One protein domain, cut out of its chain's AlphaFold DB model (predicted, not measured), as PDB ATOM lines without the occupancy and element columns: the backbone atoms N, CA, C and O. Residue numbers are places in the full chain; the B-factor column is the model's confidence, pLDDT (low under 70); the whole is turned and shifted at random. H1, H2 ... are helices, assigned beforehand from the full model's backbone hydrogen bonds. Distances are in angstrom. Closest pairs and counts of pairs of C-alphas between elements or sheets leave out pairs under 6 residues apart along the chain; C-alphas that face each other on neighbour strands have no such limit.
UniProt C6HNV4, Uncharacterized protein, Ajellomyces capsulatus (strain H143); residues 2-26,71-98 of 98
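AT A GLANCE: This is residues 2 to 26 and 71 to 98 of the 98 residues of an uncharacterized protein of Ajellomyces capsulatus (strain H143) (UniProt C6HNV4). One long helix, H1, runs along one side of a flat, loose model, and a small lobe of residues 71 to 98 lies beside its first part, while residues 12 to 26 stick out free. In that lobe the short helix H2 runs roughly the same way as H1, the four-residue helix H3 follows after a tight link, and the last residues fold back as a small paired loop. The printed part has 53 residues with three named helices, in the order H1, H2, H3, and no named strand; the class is all helix. The whole is loose, with a radius of gyration of the C-alphas of 14.4 A, and spans 43 by 28 by 10 A.

IN THESE COORDINATES: H1 takes residues 4 to 25, 32.0 A long, from C-alpha 4 at (214.082, 123.916, 34.147) to C-alpha 25 at (230.895, 144.910, 16.863). H2 takes residues 74 to 80, 10.0 A long. H3 takes residues 85 to 88, 5.6 A long, and ends at C-alpha 88 at (228.086, 111.366, 20.287).

HOW THE PARTS SIT: H1 and H2 are apart, but only just, with their closest C-alphas 8.0 A from each other. H1 and H3 are apart. H2 and H3 are close but not clearly touching; their closest C-alphas, those of Leu 78 and Leu 85, are 7.5 A apart. Residues 90 to 91 pair antiparallel with residues 96 to 97. In H1 and H2 every O i to N i+4 pair is within hydrogen-bond range; H3 is too short for such a pair, and its one O i to N i+3 pair is within range.

THE WHOLE: The C-alphas of Gln 26 and Thr 94, the two farthest apart, are 44.0 A from each other. Residues 27 to 70 are not printed, and C-alphas 26 and 71 are 38.6 A apart across this cut. The mean pLDDT of the printed part is 73.8; residues 2, 4, 18 to 26 and 71 are under 70.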
ATOM      1  N   GLY A   2     216.171 126.703  41.395       56.31
ATOM      2  CA  GLY A   2     215.576 126.957  40.078       56.31
ATOM      3  C   GLY A   2     215.590 125.681  39.243       56.31
ATOM      4  O   GLY A   2     216.666 125.140  39.006       56.31
ATOM      5  N   GLY A   3     214.409 125.183  38.880       72.94
ATOM      6  CA  GLY A   3     214.249 124.034  37.990       72.94
ATOM      7  C   GLY A   3     214.546 124.400  36.534       72.94
ATOM      8  O   GLY A   3     215.275 125.354  36.253       72.94
ATOM      9  N   VAL A   4     213.941 123.673  35.595       69.94
ATOM     10  CA  VAL A   4     214.082 123.916  34.147       69.94
ATOM     11  C   VAL A   4     213.738 125.353  33.754       69.94
ATOM     12  O   VAL A   4     214.413 125.933  32.905       69.94
ATOM     13  N   THR A   5     212.789 125.977  34.451       71.75
ATOM     14  CA  THR A   5     212.431 127.394  34.295       71.75
ATOM     15  C   THR A   5     213.616 128.338  34.539       71.75
ATOM     16  O   THR A   5     213.870 129.236  33.737       71.75
ATOM     17  N   GLY A   6     214.421 128.086  35.576       77.75
ATOM     18  CA  GLY A   6     215.625 128.872  35.872       77.75
ATOM     19  C   GLY A   6     216.780 128.613  34.898       77.75
ATOM     20  O   GLY A   6     217.589 129.508  34.640       77.75
ATOM     21  N   TRP A   7     216.863 127.408  34.324       75.69
ATOM     22  CA  TRP A   7     217.826 127.107  33.262       75.69
ATOM     23  C   TRP A   7     217.454 127.809  31.950       75.69
ATOM     24  O   TRP A   7     218.310 128.466  31.361       75.69
ATOM     25  N   ARG A   8     216.174 127.766  31.548       76.25
ATOM     26  CA  ARG A   8     215.657 128.492  30.374       76.25
ATOM     27  C   ARG A   8     215.873 129.999  30.502       76.25
ATOM     28  O   ARG A   8     216.349 130.622  29.558       76.25
ATOM     29  N   GLU A   9     215.592 130.585  31.667       78.81
ATOM     30  CA  GLU A   9     215.819 132.016  31.906       78.81
ATOM     31  C   GLU A   9     217.307 132.388  31.786       78.81
ATOM     32  O   GLU A   9     217.652 133.374  31.131       78.81
ATOM     33  N   ASN A  10     218.205 131.577  32.354       76.62
ATOM     34  CA  ASN A  10     219.646 131.800  32.232       76.62
ATOM     35  C   ASN A  10     220.162 131.594  30.805       76.62
ATOM     36  O   ASN A  10     221.019 132.361  30.368       76.62
ATOM     37  N   MET A  11     219.650 130.602  30.075       75.94
ATOM     38  CA  MET A  11     220.010 130.352  28.678       75.94
ATOM     39  C   MET A  11     219.549 131.504  27.783       75.94
ATOM     40  O   MET A  11     220.349 132.029  27.013       75.94
ATOM     41  N   ARG A  12     218.309 131.976  27.964       78.25
ATOM     42  CA  ARG A  12     217.781 133.170  27.292       78.25
ATOM     43  C   ARG A  12     218.650 134.390  27.578       78.25
ATOM     44  O   ARG A  12     219.092 135.057  26.653       78.25
ATOM     45  N   LYS A  13     218.996 134.635  28.843       80.69
ATOM     46  CA  LYS A  13     219.871 135.749  29.233       80.69
ATOM     47  C   LYS A  13     221.294 135.617  28.679       80.69
ATOM     48  O   LYS A  13     221.931 136.619  28.366       80.69
ATOM     49  N   ALA A  14     221.827 134.400  28.574       75.94
ATOM     50  CA  ALA A  14     223.126 134.142  27.955       75.94
ATOM     51  C   ALA A  14     223.089 134.394  26.439       75.94
ATOM     52  O   ALA A  14     224.023 134.982  25.898       75.94
ATOM     53  N   GLN A  15     221.995 134.016  25.778       72.88
ATOM     54  CA  GLN A  15     221.754 134.283  24.364       72.88
ATOM     55  C   GLN A  15     221.564 135.780  24.093       72.88
ATOM     56  O   GLN A  15     222.199 136.305  23.187       72.88
ATOM     57  N   GLU A  16     220.783 136.486  24.914       74.38
ATOM     58  CA  GLU A  16     220.610 137.945  24.857       74.38
ATOM     59  C   GLU A  16     221.947 138.673  25.050       74.38
ATOM     60  O   GLU A  16     222.267 139.598  24.308       74.38
ATOM     61  N   ARG A  17     222.778 138.222  26.003       71.88
ATOM     62  CA  ARG A  17     224.140 138.750  26.162       71.88
ATOM     63  C   ARG A  17     224.959 138.523  24.901       71.88
ATOM     64  O   ARG A  17     225.562 139.470  24.423       71.88
ATOM     65  N   ARG A  18     224.968 137.302  24.355       60.56
ATOM     66  CA  ARG A  18     225.708 136.961  23.130       60.56
ATOM     67  C   ARG A  18     225.255 137.796  21.926       60.56
ATOM     68  O   ARG A  18     226.111 138.281  21.203       60.56
ATOM     69  N   ALA A  19     223.951 138.004  21.754       63.78
ATOM     70  CA  ALA A  19     223.397 138.866  20.709       63.78
ATOM     71  C   ALA A  19     223.758 140.350  20.920       63.78
ATOM     72  O   ALA A  19     224.037 141.058  19.960       63.78
ATOM     73  N   GLY A  20     223.822 140.810  22.174       57.75
ATOM     74  CA  GLY A  20     224.273 142.162  22.511       57.75
ATOM     75  C   GLY A  20     225.742 142.434  22.158       57.75
ATOM     76  O   GLY A  20     226.061 143.547  21.760       57.75
ATOM     77  N   TRP A  21     226.625 141.432  22.244       51.50
ATOM     78  CA  TRP A  21     228.019 141.561  21.782       51.50
ATOM     79  C   TRP A  21     228.135 141.621  20.250       51.50
ATOM     80  O   TRP A  21     229.029 142.289  19.746       51.50
ATOM     81  N   ASP A  22     227.230 140.965  19.520       50.62
ATOM     82  CA  ASP A  22     227.181 140.990  18.047       50.62
ATOM     83  C   ASP A  22     226.680 142.350  17.510       50.62
ATOM     84  O   ASP A  22     227.086 142.805  16.445       50.62
ATOM     85  N   TYR A  23     225.845 143.049  18.291       49.91
ATOM     86  CA  TYR A  23     225.369 144.405  17.993       49.91
ATOM     87  C   TYR A  23     226.439 145.494  18.194       49.91
ATOM     88  O   TYR A  23     226.443 146.488  17.468       49.91
ATOM     89  N   ASP A  24     227.343 145.329  19.165       47.97
ATOM     90  CA  ASP A  24     228.388 146.323  19.471       47.97
ATOM     91  C   ASP A  24     229.549 146.273  18.450       47.97
ATOM     92  O   ASP A  24     230.117 147.311  18.106       47.97
ATOM     93  N   ASP A  25     229.846 145.093  17.884       45.28
ATOM     94  CA  ASP A  25     230.895 144.910  16.863       45.28
ATOM     95  C   ASP A  25     230.476 145.433  15.470       45.28
ATOM     96  O   ASP A  25     231.321 145.843  14.675       45.28
ATOM     97  N   GLN A  26     229.169 145.533  15.185       44.50
ATOM     98  CA  GLN A  26     228.664 146.171  13.956       44.50
ATOM     99  C   GLN A  26     228.642 147.711  14.011       44.50
ATOM    100  O   GLN A  26     228.476 148.359  12.978       44.50
ATOM    101  N   SER A  71     210.942 118.034  33.558       68.56
ATOM    102  CA  SER A  71     212.233 117.522  34.027       68.56
ATOM    103  C   SER A  71     213.360 117.956  33.083       68.56
ATOM    104  O   SER A  71     213.186 117.972  31.867       68.56
ATOM    105  N   PHE A  72     214.525 118.318  33.630       71.00
ATOM    106  CA  PHE A  72     215.680 118.710  32.821       71.00
ATOM    107  C   PHE A  72     216.246 117.483  32.102       71.00
ATOM    108  O   PHE A  72     216.833 116.609  32.740       71.00
ATOM    109  N   THR A  73     216.068 117.411  30.787       78.69
ATOM    110  CA  THR A  73     216.524 116.286  29.972       78.69
ATOM    111  C   THR A  73     217.893 116.554  29.343       78.69
ATOM    112  O   THR A  73     218.248 117.689  29.009       78.69
ATOM    113  N   MET A  74     218.688 115.491  29.172       80.88
ATOM    114  CA  MET A  74     220.032 115.576  28.577       80.88
ATOM    115  C   MET A  74     219.993 116.154  27.153       80.88
ATOM    116  O   MET A  74     220.866 116.933  26.778       80.88
ATOM    117  N   ASP A  75     218.965 115.830  26.366       79.12
ATOM    118  CA  ASP A  75     218.829 116.321  24.994       79.12
ATOM    119  C   ASP A  75     218.700 117.856  24.939       79.12
ATOM    120  O   ASP A  75     219.297 118.484  24.065       79.12
ATOM    121  N   MET A  76     217.999 118.480  25.898       81.06
ATOM    122  CA  MET A  76     217.908 119.942  25.991       81.06
ATOM    123  C   MET A  76     219.275 120.571  26.276       81.06
ATOM    124  O   MET A  76     219.630 121.582  25.664       81.06
ATOM    125  N   MET A  77     220.074 119.957  27.154       82.00
ATOM    126  CA  MET A  77     221.444 120.401  27.421       82.00
ATOM    127  C   MET A  77     222.317 120.311  26.165       82.00
ATOM    128  O   MET A  77     223.005 121.272  25.824       82.00
ATOM    129  N   LEU A  78     222.286 119.186  25.455       83.19
ATOM    130  CA  LEU A  78     223.138 118.959  24.285       83.19
ATOM    131  C   LEU A  78     222.766 119.873  23.111       83.19
ATOM    132  O   LEU A  78     223.654 120.449  22.479       83.19
ATOM    133  N   LYS A  79     221.466 120.120  22.903       80.19
ATOM    134  CA  LYS A  79     220.968 121.118  21.943       80.19
ATOM    135  C   LYS A  79     221.491 122.523  22.252       80.19
ATOM    136  O   LYS A  79     221.869 123.242  21.334       80.19
ATOM    137  N   SER A  80     221.582 122.907  23.531       77.62
ATOM    138  CA  SER A  80     222.134 124.219  23.923       77.62
ATOM    139  C   SER A  80     223.618 124.387  23.591       77.62
ATOM    140  O   SER A  80     224.071 125.499  23.329       77.62
ATOM    141  N   LEU A  81     224.365 123.280  23.573       83.88
ATOM    142  CA  LEU A  81     225.773 123.245  23.187       83.88
ATOM    143  C   LEU A  81     225.959 123.088  21.671       83.88
ATOM    144  O   LEU A  81     227.095 123.040  21.207       83.88
ATOM    145  N   ASN A  82     224.859 123.025  20.911       81.62
ATOM    146  CA  ASN A  82     224.849 122.766  19.476       81.62
ATOM    147  C   ASN A  82     225.579 121.460  19.108       81.62
ATOM    148  O   ASN A  82     226.339 121.406  18.142       81.62
ATOM    149  N   ILE A  83     225.381 120.421  19.925       80.62
ATOM    150  CA  ILE A  83     225.934 119.082  19.711       80.62
ATOM    151  C   ILE A  83     224.826 118.195  19.146       80.62
ATOM    152  O   ILE A  83     223.762 118.061  19.752       80.62
ATOM    153  N   GLU A  84     225.083 117.569  17.999       79.19
ATOM    154  CA  GLU A  84     224.175 116.582  17.418       79.19
ATOM    155  C   GLU A  84     224.296 115.250  18.165       79.19
ATOM    156  O   GLU A  84     225.393 114.734  18.390       79.19
ATOM    157  N   LEU A  85     223.146 114.694  18.543       80.62
ATOM    158  CA  LEU A  85     223.030 113.431  19.276       80.62
ATOM    159  C   LEU A  85     223.711 112.269  18.533       80.62
ATOM    160  O   LEU A  85     224.409 111.465  19.152       80.62
ATOM    161  N   ASP A  86     223.600 112.264  17.205       76.25
ATOM    162  CA  ASP A  86     224.192 111.262  16.314       76.25
ATOM    163  C   ASP A  86     225.727 111.261  16.349       76.25
ATOM    164  O   ASP A  86     226.350 110.213  16.189       76.25
ATOM    165  N   ILE A  87     226.360 112.417  16.593       83.06
ATOM    166  CA  ILE A  87     227.828 112.535  16.642       83.06
ATOM    167  C   ILE A  87     228.388 111.841  17.885       83.06
ATOM    168  O   ILE A  87     229.476 111.266  17.845       83.06
ATOM    169  N   ILE A  88     227.658 111.915  18.997       83.25
ATOM    170  CA  ILE A  88     228.086 111.366  20.287       83.25
ATOM    171  C   ILE A  88     227.466 109.997  20.591       83.25
ATOM    172  O   ILE A  88     227.763 109.430  21.639       83.25
ATOM    173  N   GLY A  89     226.600 109.492  19.704       83.31
ATOM    174  CA  GLY A  89     225.874 108.240  19.901       83.31
ATOM    175  C   GLY A  89     224.909 108.296  21.085       83.31
ATOM    176  O   GLY A  89     224.816 107.335  21.829       83.31
ATOM    177  N   PHE A  90     224.226 109.415  21.332       84.19
ATOM    178  CA  PHE A  90     223.251 109.494  22.426       84.19
ATOM    179  C   PHE A  90     221.831 109.309  21.899       84.19
ATOM    180  O   PHE A  90     221.395 110.056  21.027       84.19
ATOM    181  N   ASP A  91     221.085 108.365  22.466       84.19
ATOM    182  CA  ASP A  91     219.678 108.167  22.136       84.19
ATOM    183  C   ASP A  91     218.769 108.959  23.083       84.19
ATOM    184  O   ASP A  91     218.750 108.730  24.295       84.19
ATOM    185  N   ALA A  92     218.004 109.900  22.526       80.81
ATOM    186  CA  ALA A  92     217.085 110.738  23.295       80.81
ATOM    187  C   ALA A  92     215.867 109.962  23.816       80.81
ATOM    188  O   ALA A  92     215.334 110.334  24.862       80.81
ATOM    189  N   ASP A  93     215.458 108.889  23.129       83.00
ATOM    190  CA  ASP A  93     214.277 108.108  23.500       83.00
ATOM    191  C   ASP A  93     214.556 107.217  24.717       83.00
ATOM    192  O   ASP A  93     213.753 107.152  25.651       83.00
ATOM    193  N   THR A  94     215.715 106.552  24.747       84.50
ATOM    194  CA  THR A  94     216.124 105.706  25.883       84.50
ATOM    195  C   THR A  94     216.957 106.435  26.937       84.50
ATOM    196  O   THR A  94     217.152 105.895  28.028       84.50
ATOM    197  N   GLN A  95     217.429 107.653  26.645       81.94
ATOM    198  CA  GLN A  95     218.388 108.411  27.460       81.94
ATOM    199  C   GLN A  95     219.686 107.632  27.754       81.94
ATOM    200  O   GLN A  95     220.235 107.708  28.858       81.94
ATOM    201  N   GLN A  96     220.178 106.862  26.777       79.62
ATOM    202  CA  GLN A  96     221.379 106.026  26.893       79.62
ATOM    203  C   GLN A  96     222.424 106.351  25.818       79.62
ATOM    204  O   GLN A  96     222.121 106.936  24.780       79.62
ATOM    205  N   TRP A  97     223.669 105.956  26.089       84.75
ATOM    206  CA  TRP A  97     224.766 105.977  25.118       84.75
ATOM    207  C   TRP A  97     224.720 104.711  24.249       84.75
ATOM    208  O   TRP A  97     224.506 103.619  24.783       84.75
ATOM    209  N   ILE A  98     224.950 104.867  22.947       77.31
ATOM    210  CA  ILE A  98     225.045 103.833  21.906       77.31
ATOM    211  C   ILE A  98     226.502 103.680  21.467       77.31
ATOM    212  O   ILE A  98     227.192 104.709  21.289       77.31
TER     213      ILE A  98